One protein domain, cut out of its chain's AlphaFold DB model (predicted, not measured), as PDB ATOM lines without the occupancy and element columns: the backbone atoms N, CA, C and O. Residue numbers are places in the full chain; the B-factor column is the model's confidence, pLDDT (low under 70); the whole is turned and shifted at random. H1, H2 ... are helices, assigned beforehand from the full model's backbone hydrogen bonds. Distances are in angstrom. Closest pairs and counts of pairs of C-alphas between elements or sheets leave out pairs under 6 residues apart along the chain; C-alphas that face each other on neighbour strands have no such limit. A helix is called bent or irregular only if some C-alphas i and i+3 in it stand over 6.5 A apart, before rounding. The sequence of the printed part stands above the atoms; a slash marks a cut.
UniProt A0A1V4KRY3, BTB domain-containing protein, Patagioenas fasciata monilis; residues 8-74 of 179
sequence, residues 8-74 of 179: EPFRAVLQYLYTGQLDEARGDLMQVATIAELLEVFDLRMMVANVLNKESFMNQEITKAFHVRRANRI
ATOM      1  N   GLU A   8      -8.528 -34.086-102.471       91.25
ATOM      2  CA  GLU A   8      -8.044 -32.702-102.565       91.25
ATOM      3  C   GLU A   8      -6.568 -32.546-102.151       91.25
ATOM      4  O   GLU A   8      -5.791 -32.045-102.966       91.25
ATOM      5  N   PRO A   9      -6.110 -33.050-100.987       92.94
ATOM      6  CA  PRO A   9      -4.683 -33.060-100.654       92.94
ATOM      7  C   PRO A   9      -3.823 -33.793-101.691       92.94
ATOM      8  O   PRO A   9      -2.755 -33.313-102.065       92.94
ATOM      9  N   PHE A  10      -4.299 -34.922-102.228       93.00
ATOM     10  CA  PHE A  10      -3.576 -35.627-103.290       93.00
ATOM     11  C   PHE A  10      -3.504 -34.809-104.585       93.00
ATOM     12  O   PHE A  10      -2.459 -34.756-105.233       93.00
ATOM     13  N   ARG A  11      -4.587 -34.112-104.950       93.12
ATOM     14  CA  ARG A  11      -4.611 -33.199-106.097       93.12
ATOM     15  C   ARG A  11      -3.629 -32.039-105.914       93.12
ATOM     16  O   ARG A  11      -2.995 -31.660-106.897       93.12
ATOM     17  N   ALA A  12      -3.464 -31.514-104.700       94.69
ATOM     18  CA  ALA A  12      -2.452 -30.500-104.401       94.69
ATOM     19  C   ALA A  12      -1.023 -31.042-104.601       94.69
ATOM     20  O   ALA A  12      -0.200 -30.381-105.234       94.69
ATOM     21  N   VAL A  13      -0.746 -32.281-104.170       95.94
ATOM     22  CA  VAL A  13       0.546 -32.944-104.432       95.94
ATOM     23  C   VAL A  13       0.786 -33.138-105.931       95.94
ATOM     24  O   VAL A  13       1.866 -32.822-106.427       95.94
ATOM     25  N   LEU A  14      -0.216 -33.598-106.687       95.44
ATOM     26  CA  LEU A  14      -0.099 -33.722-108.143       95.44
ATOM     27  C   LEU A  14       0.148 -32.365-108.807       95.44
ATOM     28  O   LEU A  14       1.022 -32.253-109.661       95.44
ATOM     29  N   GLN A  15      -0.580 -31.325-108.409       95.31
ATOM     30  CA  GLN A  15      -0.371 -29.977-108.926       95.31
ATOM     31  C   GLN A  15       1.073 -29.525-108.696       95.31
ATOM     32  O   GLN A  15       1.715 -29.091-109.649       95.31
ATOM     33  N   TYR A  16       1.610 -29.732-107.493       97.19
ATOM     34  CA  TYR A  16       3.014 -29.462-107.199       97.19
ATOM     35  C   TYR A  16       3.972 -30.244-108.111       97.19
ATOM     36  O   TYR A  16       4.878 -29.658-108.694       97.19
ATOM     37  N   LEU A  17       3.764 -31.548-108.315       96.31
ATOM     38  CA  LEU A  17       4.630 -32.354-109.188       96.31
ATOM     39  C   LEU A  17       4.639 -31.865-110.648       96.31
ATOM     40  O   LEU A  17       5.632 -32.034-111.363       96.31
ATOM     41  N   TYR A  18       3.551 -31.243-111.106       94.69
ATOM     42  CA  TYR A  18       3.450 -30.699-112.459       94.69
ATOM     43  C   TYR A  18       3.966 -29.262-112.577       94.69
ATOM     44  O   TYR A  18       4.543 -28.926-113.611       94.69
ATOM     45  N   THR A  19       3.788 -28.428-111.552       95.50
ATOM     46  CA  THR A  19       4.037 -26.978-111.637       95.50
ATOM     47  C   THR A  19       5.205 -26.488-110.785       95.50
ATOM     48  O   THR A  19       5.704 -25.396-111.034       95.50
ATOM     49  N   GLY A  20       5.637 -27.259-109.788       96.50
ATOM     50  CA  GLY A  20       6.579 -26.830-108.752       96.50
ATOM     51  C   GLY A  20       5.983 -25.876-107.714       96.50
ATOM     52  O   GLY A  20       6.722 -25.363-106.879       96.50
ATOM     53  N   GLN A  21       4.674 -25.607-107.766       95.06
ATOM     54  CA  GLN A  21       3.988 -24.648-106.897       95.06
ATOM     55  C   GLN A  21       3.106 -25.365-105.876       95.06
ATOM     56  O   GLN A  21       2.386 -26.304-106.220       95.06
ATOM     57  N   LEU A  22       3.133 -24.889-104.632       94.56
ATOM     58  CA  LEU A  22       2.191 -25.288-103.592       94.56
ATOM     59  C   LEU A  22       0.988 -24.338-103.622       94.56
ATOM     60  O   LEU A  22       1.150 -23.129-103.494       94.56
ATOM     61  N   ASP A  23      -0.210 -24.891-103.794       89.75
ATOM     62  CA  ASP A  23      -1.464 -24.147-103.670       89.75
ATOM     63  C   ASP A  23      -1.920 -24.182-102.208       89.75
ATOM     64  O   ASP A  23      -2.505 -25.163-101.750       89.75
ATOM     65  N   GLU A  24      -1.606 -23.121-101.464       87.94
ATOM     66  CA  GLU A  24      -1.886 -23.024-100.025       87.94
ATOM     67  C   GLU A  24      -3.388 -23.015 -99.696       87.94
ATOM     68  O   GLU A  24      -3.775 -23.339 -98.577       87.94
ATOM     69  N   ALA A  25      -4.241 -22.667-100.665       84.19
ATOM     70  CA  ALA A  25      -5.689 -22.627-100.488       84.19
ATOM     71  C   ALA A  25      -6.360 -23.980-100.773       84.19
ATOM     72  O   ALA A  25      -7.551 -24.155-100.493       84.19
ATOM     73  N   ARG A  26      -5.629 -24.937-101.359       78.69
ATOM     74  CA  ARG A  26      -6.187 -26.193-101.854       78.69
ATOM     75  C   ARG A  26      -5.899 -27.350-100.903       78.69
ATOM     76  O   ARG A  26      -4.845 -27.977-100.943       78.69
ATOM     77  N   GLY A  27      -6.918 -27.693-100.122       79.75
ATOM     78  CA  GLY A  27      -6.903 -28.848 -99.229       79.75
ATOM     79  C   GLY A  27      -6.211 -28.583 -97.893       79.75
ATOM     80  O   GLY A  27      -5.723 -27.494 -97.608       79.75
ATOM     81  N   ASP A  28      -6.213 -29.602 -97.040       92.31
ATOM     82  CA  ASP A  28      -5.570 -29.562 -95.729       92.31
ATOM     83  C   ASP A  28      -4.054 -29.760 -95.873       92.31
ATOM     84  O   ASP A  28      -3.592 -30.848 -96.232       92.31
ATOM     85  N   LEU A  29      -3.280 -28.714 -95.570       94.62
ATOM     86  CA  LEU A  29      -1.819 -28.721 -95.652       94.62
ATOM     87  C   LEU A  29      -1.179 -29.847 -94.833       94.62
ATOM     88  O   LEU A  29      -0.195 -30.434 -95.280       94.62
ATOM     89  N   MET A  30      -1.744 -30.212 -93.680       94.44
ATOM     90  CA  MET A  30      -1.196 -31.307 -92.874       94.44
ATOM     91  C   MET A  30      -1.299 -32.638 -93.618       94.44
ATOM     92  O   MET A  30      -0.349 -33.420 -93.630       94.44
ATOM     93  N   GLN A  31      -2.412 -32.868 -94.315       94.12
ATOM     94  CA  GLN A  31      -2.579 -34.051 -95.156       94.12
ATOM     95  C   GLN A  31      -1.698 -33.995 -96.406       94.12
ATOM     96  O   GLN A  31      -1.156 -35.023 -96.806       94.12
ATOM     97  N   VAL A  32      -1.504 -32.811 -97.004       95.81
ATOM     98  CA  VAL A  32      -0.548 -32.625 -98.110       95.81
ATOM     99  C   VAL A  32       0.859 -33.023 -97.663       95.81
ATOM    100  O   VAL A  32       1.522 -33.772 -98.378       95.81
ATOM    101  N   ALA A  33       1.297 -32.601 -96.472       96.25
ATOM    102  CA  ALA A  33       2.588 -32.997 -95.911       96.25
ATOM    103  C   ALA A  33       2.684 -34.511 -95.685       96.25
ATOM    104  O   ALA A  33       3.692 -35.105 -96.061       96.25
ATOM    105  N   THR A  34       1.635 -35.147 -95.146       95.31
ATOM    106  CA  THR A  34       1.596 -36.610 -94.973       95.31
ATOM    107  C   THR A  34       1.740 -37.341 -96.309       95.31
ATOM    108  O   THR A  34       2.528 -38.274 -96.421       95.31
ATOM    109  N   ILE A  35       1.018 -36.918 -97.350       95.25
ATOM    110  CA  ILE A  35       1.114 -37.542 -98.677       95.25
ATOM    111  C   ILE A  35       2.489 -37.281 -99.300       95.25
ATOM    112  O   ILE A  35       3.080 -38.191 -99.878       95.25
ATOM    113  N   ALA A  36       3.012 -36.058 -99.183       96.38
ATOM    114  CA  ALA A  36       4.333 -35.702 -99.688       96.38
ATOM    115  C   ALA A  36       5.437 -36.534 -99.023       96.38
ATOM    116  O   ALA A  36       6.371 -36.946 -99.699       96.38
ATOM    117  N   GLU A  37       5.320 -36.818 -97.726       96.00
ATOM    118  CA  GLU A  37       6.231 -37.709 -97.007       96.00
ATOM    119  C   GLU A  37       6.138 -39.154 -97.514       96.00
ATOM    120  O   GLU A  37       7.163 -39.743 -97.842       96.00
ATOM    121  N   LEU A  38       4.922 -39.691 -97.669       95.19
ATOM    122  CA  LEU A  38       4.699 -41.049 -98.188       95.19
ATOM    123  C   LEU A  38       5.223 -41.250 -99.617       95.19
ATOM    124  O   LEU A  38       5.637 -42.349 -99.970       95.19
ATOM    125  N   LEU A  39       5.171 -40.204-100.444       95.69
ATOM    126  CA  LEU A  39       5.648 -40.219-101.830       95.69
ATOM    127  C   LEU A  39       7.096 -39.724-101.978       95.69
ATOM    128  O   LEU A  39       7.558 -39.548-103.103       95.69
ATOM    129  N   GLU A  40       7.789 -39.454-100.868       97.06
ATOM    130  CA  GLU A  40       9.167 -38.941-100.842       97.06
ATOM    131  C   GLU A  40       9.360 -37.619-101.618       97.06
ATOM    132  O   GLU A  40      10.436 -37.291-102.126       97.06
ATOM    133  N   VAL A  41       8.314 -36.792-101.678       96.81
ATOM    134  CA  VAL A  41       8.335 -35.445-102.262       96.81
ATOM    135  C   VAL A  41       8.842 -34.453-101.210       96.81
ATOM    136  O   VAL A  41       8.110 -33.592-100.713       96.81
ATOM    137  N   PHE A  42      10.118 -34.592-100.838       96.25
ATOM    138  CA  PHE A  42      10.733 -33.854 -99.727       96.25
ATOM    139  C   PHE A  42      10.615 -32.333 -99.858       96.25
ATOM    140  O   PHE A  42      10.334 -31.665 -98.867       96.25
ATOM    141  N   ASP A  43      10.784 -31.793-101.066       97.25
ATOM    142  CA  ASP A  43      10.663 -30.358-101.328       97.25
ATOM    143  C   ASP A  43       9.269 -29.826-100.958       97.25
ATOM    144  O   ASP A  43       9.156 -28.807-100.281       97.25
ATOM    145  N   LEU A  44       8.203 -30.540-101.335       97.62
ATOM    146  CA  LEU A  44       6.831 -30.154-101.003       97.62
ATOM    147  C   LEU A  44       6.576 -30.245 -99.500       97.62
ATOM    148  O   LEU A  44       5.975 -29.341 -98.922       97.62
ATOM    149  N   ARG A  45       7.067 -31.308 -98.852       97.56
ATOM    150  CA  ARG A  45       6.978 -31.456 -97.393       97.56
ATOM    151  C   ARG A  45       7.644 -30.275 -96.678       97.56
ATOM    152  O   ARG A  45       7.075 -29.734 -95.733       97.56
ATOM    153  N   MET A  46       8.812 -29.845 -97.161       97.44
ATOM    154  CA  MET A  46       9.504 -28.654 -96.661       97.44
ATOM    155  C   MET A  46       8.708 -27.372 -96.930       97.44
ATOM    156  O   MET A  46       8.570 -26.551 -96.029       97.44
ATOM    157  N   MET A  47       8.127 -27.214 -98.124       97.75
ATOM    158  CA  MET A  47       7.314 -26.036 -98.446       97.75
ATOM    159  C   MET A  47       6.094 -25.901 -97.539       97.75
ATOM    160  O   MET A  47       5.798 -24.798 -97.084       97.75
ATOM    161  N   VAL A  48       5.412 -27.011 -97.246       97.81
ATOM    162  CA  VAL A  48       4.286 -27.021 -96.307       97.81
ATOM    163  C   VAL A  48       4.744 -26.630 -94.901       97.81
ATOM    164  O   VAL A  48       4.106 -25.790 -94.271       97.81
ATOM    165  N   ALA A  49       5.863 -27.183 -94.417       97.38
ATOM    166  CA  ALA A  49       6.414 -26.821 -93.110       97.38
ATOM    167  C   ALA A  49       6.724 -25.316 -93.020       97.38
ATOM    168  O   ALA A  49       6.349 -24.670 -92.042       97.38
ATOM    169  N   ASN A  50       7.320 -24.740 -94.068       97.25
ATOM    170  CA  ASN A  50       7.592 -23.306 -94.141       97.25
ATOM    171  C   ASN A  50       6.301 -22.476 -94.068       97.25
ATOM    172  O   ASN A  50       6.257 -21.482 -93.350       97.25
ATOM    173  N   VAL A  51       5.227 -22.879 -94.759       96.75
ATOM    174  CA  VAL A  51       3.929 -22.176 -94.685       96.75
ATOM    175  C   VAL A  51       3.368 -22.215 -93.261       96.75
ATOM    176  O   VAL A  51       3.003 -21.173 -92.715       96.75
ATOM    177  N   LEU A  52       3.362 -23.388 -92.624       95.56
ATOM    178  CA  LEU A  52       2.851 -23.562 -91.259       95.56
ATOM    179  C   LEU A  52       3.649 -22.753 -90.220       95.56
ATOM    180  O   LEU A  52       3.067 -22.234 -89.266       95.56
ATOM    181  N   ASN A  53       4.955 -22.583 -90.440       96.94
ATOM    182  CA  ASN A  53       5.843 -21.785 -89.590       96.94
ATOM    183  C   ASN A  53       5.863 -20.284 -89.932       96.94
ATOM    184  O   ASN A  53       6.559 -19.523 -89.264       96.94
ATOM    185  N   LYS A  54       5.084 -19.832 -90.928       96.12
ATOM    186  CA  LYS A  54       5.080 -18.443 -91.440       96.12
ATOM    187  C   LYS A  54       6.412 -18.011 -92.076       96.12
ATOM    188  O   LYS A  54       6.758 -16.832 -92.082       96.12
ATOM    189  N   GLU A  55       7.124 -18.961 -92.669       96.25
ATOM    190  CA  GLU A  55       8.404 -18.809 -93.371       96.25
ATOM    191  C   GLU A  55       8.258 -19.039 -94.890       96.25
ATOM    192  O   GLU A  55       9.206 -19.423 -95.574       96.25
ATOM    193  N   SER A  56       7.067 -18.802 -95.455       95.00
ATOM    194  CA  SER A  56       6.758 -19.078 -96.871       95.00
ATOM    195  C   SER A  56       7.677 -18.361 -97.868       95.00
ATOM    196  O   SER A  56       7.847 -18.833 -98.989       95.00
ATOM    197  N   PHE A  57       8.353 -17.281 -97.460       94.12
ATOM    198  CA  PHE A  57       9.373 -16.606 -98.267       94.12
ATOM    199  C   PHE A  57      10.530 -17.536 -98.685       94.12
ATOM    200  O   PHE A  57      11.088 -17.370 -99.768       94.12
ATOM    201  N   MET A  58      10.851 -18.561 -97.886       93.94
ATOM    202  CA  MET A  58      11.886 -19.557 -98.205       93.94
ATOM    203  C   MET A  58      11.492 -20.475 -99.372       93.94
ATOM    204  O   MET A  58      12.357 -21.063-100.027       93.94
ATOM    205  N   ASN A  59      10.195 -20.582 -99.680       96.50
ATOM    206  CA  ASN A  59       9.696 -21.464-100.737       96.50
ATOM    207  C   ASN A  59      10.149 -21.024-102.131       96.50
ATOM    208  O   ASN A  59      10.210 -21.857-103.032       96.50
ATOM    209  N   GLN A  60      10.541 -19.758-102.310       95.88
ATOM    210  CA  GLN A  60      11.048 -19.266-103.589       95.88
ATOM    211  C   GLN A  60      12.285 -20.047-104.062       95.88
ATOM    212  O   GLN A  60      12.376 -20.401-105.239       95.88
ATOM    213  N   GLU A  61      13.218 -20.355-103.160       95.75
ATOM    214  CA  GLU A  61      14.435 -21.097-103.506       95.75
ATOM    215  C   GLU A  61      14.149 -22.580-103.763       95.75
ATOM    216  O   GLU A  61      14.715 -23.168-104.687       95.75
ATOM    217  N   ILE A  62      13.202 -23.169-103.022       96.81
ATOM    218  CA  ILE A  62      12.744 -24.545-103.263       96.81
ATOM    219  C   ILE A  62      12.132 -24.655-104.665       96.81
ATOM    220  O   ILE A  62      12.508 -25.537-105.439       96.81
ATOM    221  N   THR A  63      11.251 -23.722-105.025       96.81
ATOM    222  CA  THR A  63      10.621 -23.656-106.348       96.81
ATOM    223  C   THR A  63      11.654 -23.487-107.464       96.81
ATOM    224  O   THR A  63      11.616 -24.211-108.461       96.81
ATOM    225  N   LYS A  64      12.631 -22.579-107.311       96.56
ATOM    226  CA  LYS A  64      13.722 -22.421-108.292       96.56
ATOM    227  C   LYS A  64      14.494 -23.727-108.474       96.56
ATOM    228  O   LYS A  64      14.698 -24.176-109.604       96.56
ATOM    229  N   ALA A  65      14.882 -24.365-107.373       96.75
ATOM    230  CA  ALA A  65      15.639 -25.608-107.408       96.75
ATOM    231  C   ALA A  65      14.834 -26.763-108.034       96.75
ATOM    232  O   ALA A  65      15.398 -27.566-108.783       96.75
ATOM    233  N   PHE A  66      13.516 -26.816-107.803       97.00
ATOM    234  CA  PHE A  66      12.611 -27.764-108.455       97.00
ATOM    235  C   PHE A  66      12.671 -27.635-109.981       97.00
ATOM    236  O   PHE A  66      12.881 -28.631-110.677       97.00
ATOM    237  N   HIS A  67      12.547 -26.416-110.512       96.19
ATOM    238  CA  HIS A  67      12.569 -26.196-111.960       96.19
ATOM    239  C   HIS A  67      13.926 -26.541-112.583       96.19
ATOM    240  O   HIS A  67      13.960 -27.173-113.638       96.19
ATOM    241  N   VAL A  68      15.037 -26.224-111.907       96.31
ATOM    242  CA  VAL A  68      16.382 -26.618-112.360       96.31
ATOM    243  C   VAL A  68      16.520 -28.144-112.404       96.31
ATOM    244  O   VAL A  68      16.946 -28.699-113.418       96.31
ATOM    245  N   ARG A  69      16.108 -28.851-111.342       95.69
ATOM    246  CA  ARG A  69      16.133 -30.325-111.308       95.69
ATOM    247  C   ARG A  69      15.259 -30.931-112.401       95.69
ATOM    248  O   ARG A  69      15.690 -31.869-113.068       95.69
ATOM    249  N   ARG A  70      14.054 -30.395-112.609       94.25
ATOM    250  CA  ARG A  70      13.140 -30.846-113.666       94.25
ATOM    251  C   ARG A  70      13.763 -30.667-115.049       94.25
ATOM    252  O   ARG A  70      13.770 -31.621-115.819       94.25
ATOM    253  N   ALA A  71      14.335 -29.500-115.341       93.69
ATOM    254  CA  ALA A  71      15.012 -29.241-116.612       93.69
ATOM    255  C   ALA A  71      16.174 -30.222-116.851       93.69
ATOM    256  O   ALA A  71      16.307 -30.773-117.943       93.69
ATOM    257  N   ASN A  72      16.970 -30.516-115.819       93.56
ATOM    258  CA  ASN A  72      18.059 -31.491-115.917       93.56
ATOM    259  C   ASN A  72      17.556 -32.921-116.170       93.56
ATOM    260  O   ASN A  72      18.141 -33.631-116.985       93.56
ATOM    261  N   ARG A  73      16.446 -33.335-115.543       93.19
ATOM    262  CA  ARG A  73      15.820 -34.641-115.825       93.19
ATOM    263  C   ARG A  73      15.318 -34.738-117.267       93.19
ATOM    264  O   ARG A  73      15.490 -35.777-117.892       93.19
ATOM    265  N   ILE A  74      14.751 -33.663-117.820       93.75
ATOM    266  CA  ILE A  74      14.338 -33.618-119.234       93.75
ATOM    267  C   ILE A  74      15.547 -33.767-120.171       93.75
ATOM    268  O   ILE A  74      15.482 -34.531-121.134       93.75
TER     269      ILE A  74
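AT A GLANCE: This is residues 8 to 74 of the 179 residues of the protein "BTB domain-containing protein" of Patagioenas fasciata monilis (UniProt A0A1V4KRY3). The long helix H4 folds back from H3 and H3 from H2, a zigzag of three helices in which H3 touches both H2 and H4, while H1 crosses at a steep tilt to H2 and H3, reaching from H2 toward H4. Residues 20 to 28 turn back from the end of H1 to the beginning of H2. The printed part has 67 residues with four named helices, H1, H2, H3 and H4 in chain order, and no named strand; its class is all helix. It is compact, with a radius of gyration of the C-alphas of 11.1 A, and spans 31 by 23 by 18 A.

IN THESE COORDINATES: H4, the longest helix, holds residues 56 to 74 and measures 27.7 A from C-alpha 56 at (6.758, -19.078, -96.871) to C-alpha 74 at (14.338, -33.618, -119.234). It is neither bent nor irregular, but only just: C-alphas 57 and 60 are 6.2 A apart. H3 is residues 42 to 52, 15.5 A long. H2 is residues 29 to 38, 14.2 A long. H1 is residues 8 to 19, 16.2 A long, with C-alpha 8 at (-8.044, -32.702, -102.565).

HOW THE PARTS SIT: H4 and H3 form a helical hairpin, opposite ways at a shallow tilt of 16 degrees. They touch, and their closest C-alphas, those of Asn 50 and Ser 56, are 5.1 A apart. H3 and H2 form a second helical hairpin, opposite ways at a shallow tilt of 19 degrees; they touch, with the C-alphas of Ala 33 and Arg 45 closest at 4.9 A. H2 and H4 are apart. H1 touches H2 with residues 9 to 13 alone, the same way at a steep tilt of 67 degrees; the closest C-alphas are those of Pro 9 and Val 32, 4.9 A apart. H1 and H3 are close but not clearly touching, opposite ways at a steep tilt of 61 degrees, with the C-alphas of Tyr 16 and Leu 44 closest at 7.3 A. H1 and H4 are near each other, with 8 pairs of C-alphas within 10 A. Two of the three touching pairs are at a shallow tilt, a mostly aligned packing, but only just. In H1, H2 and H3 every O i to N i+4 pair is within hydrogen-bond range; in H4 12 of 15 are.

THE WHOLE: The two C-alphas farthest apart are those of Asn 53 and Ile 74, 33.0 A. The printed part, residues 8 to 74, has no cut. The links from H2 to H3 and from H3 to H4 are tight, 3 residues each; the link from H1 to H2 is short, with 9 residues. The mean pLDDT of the printed part is 94.7, and no printed residue is under 70.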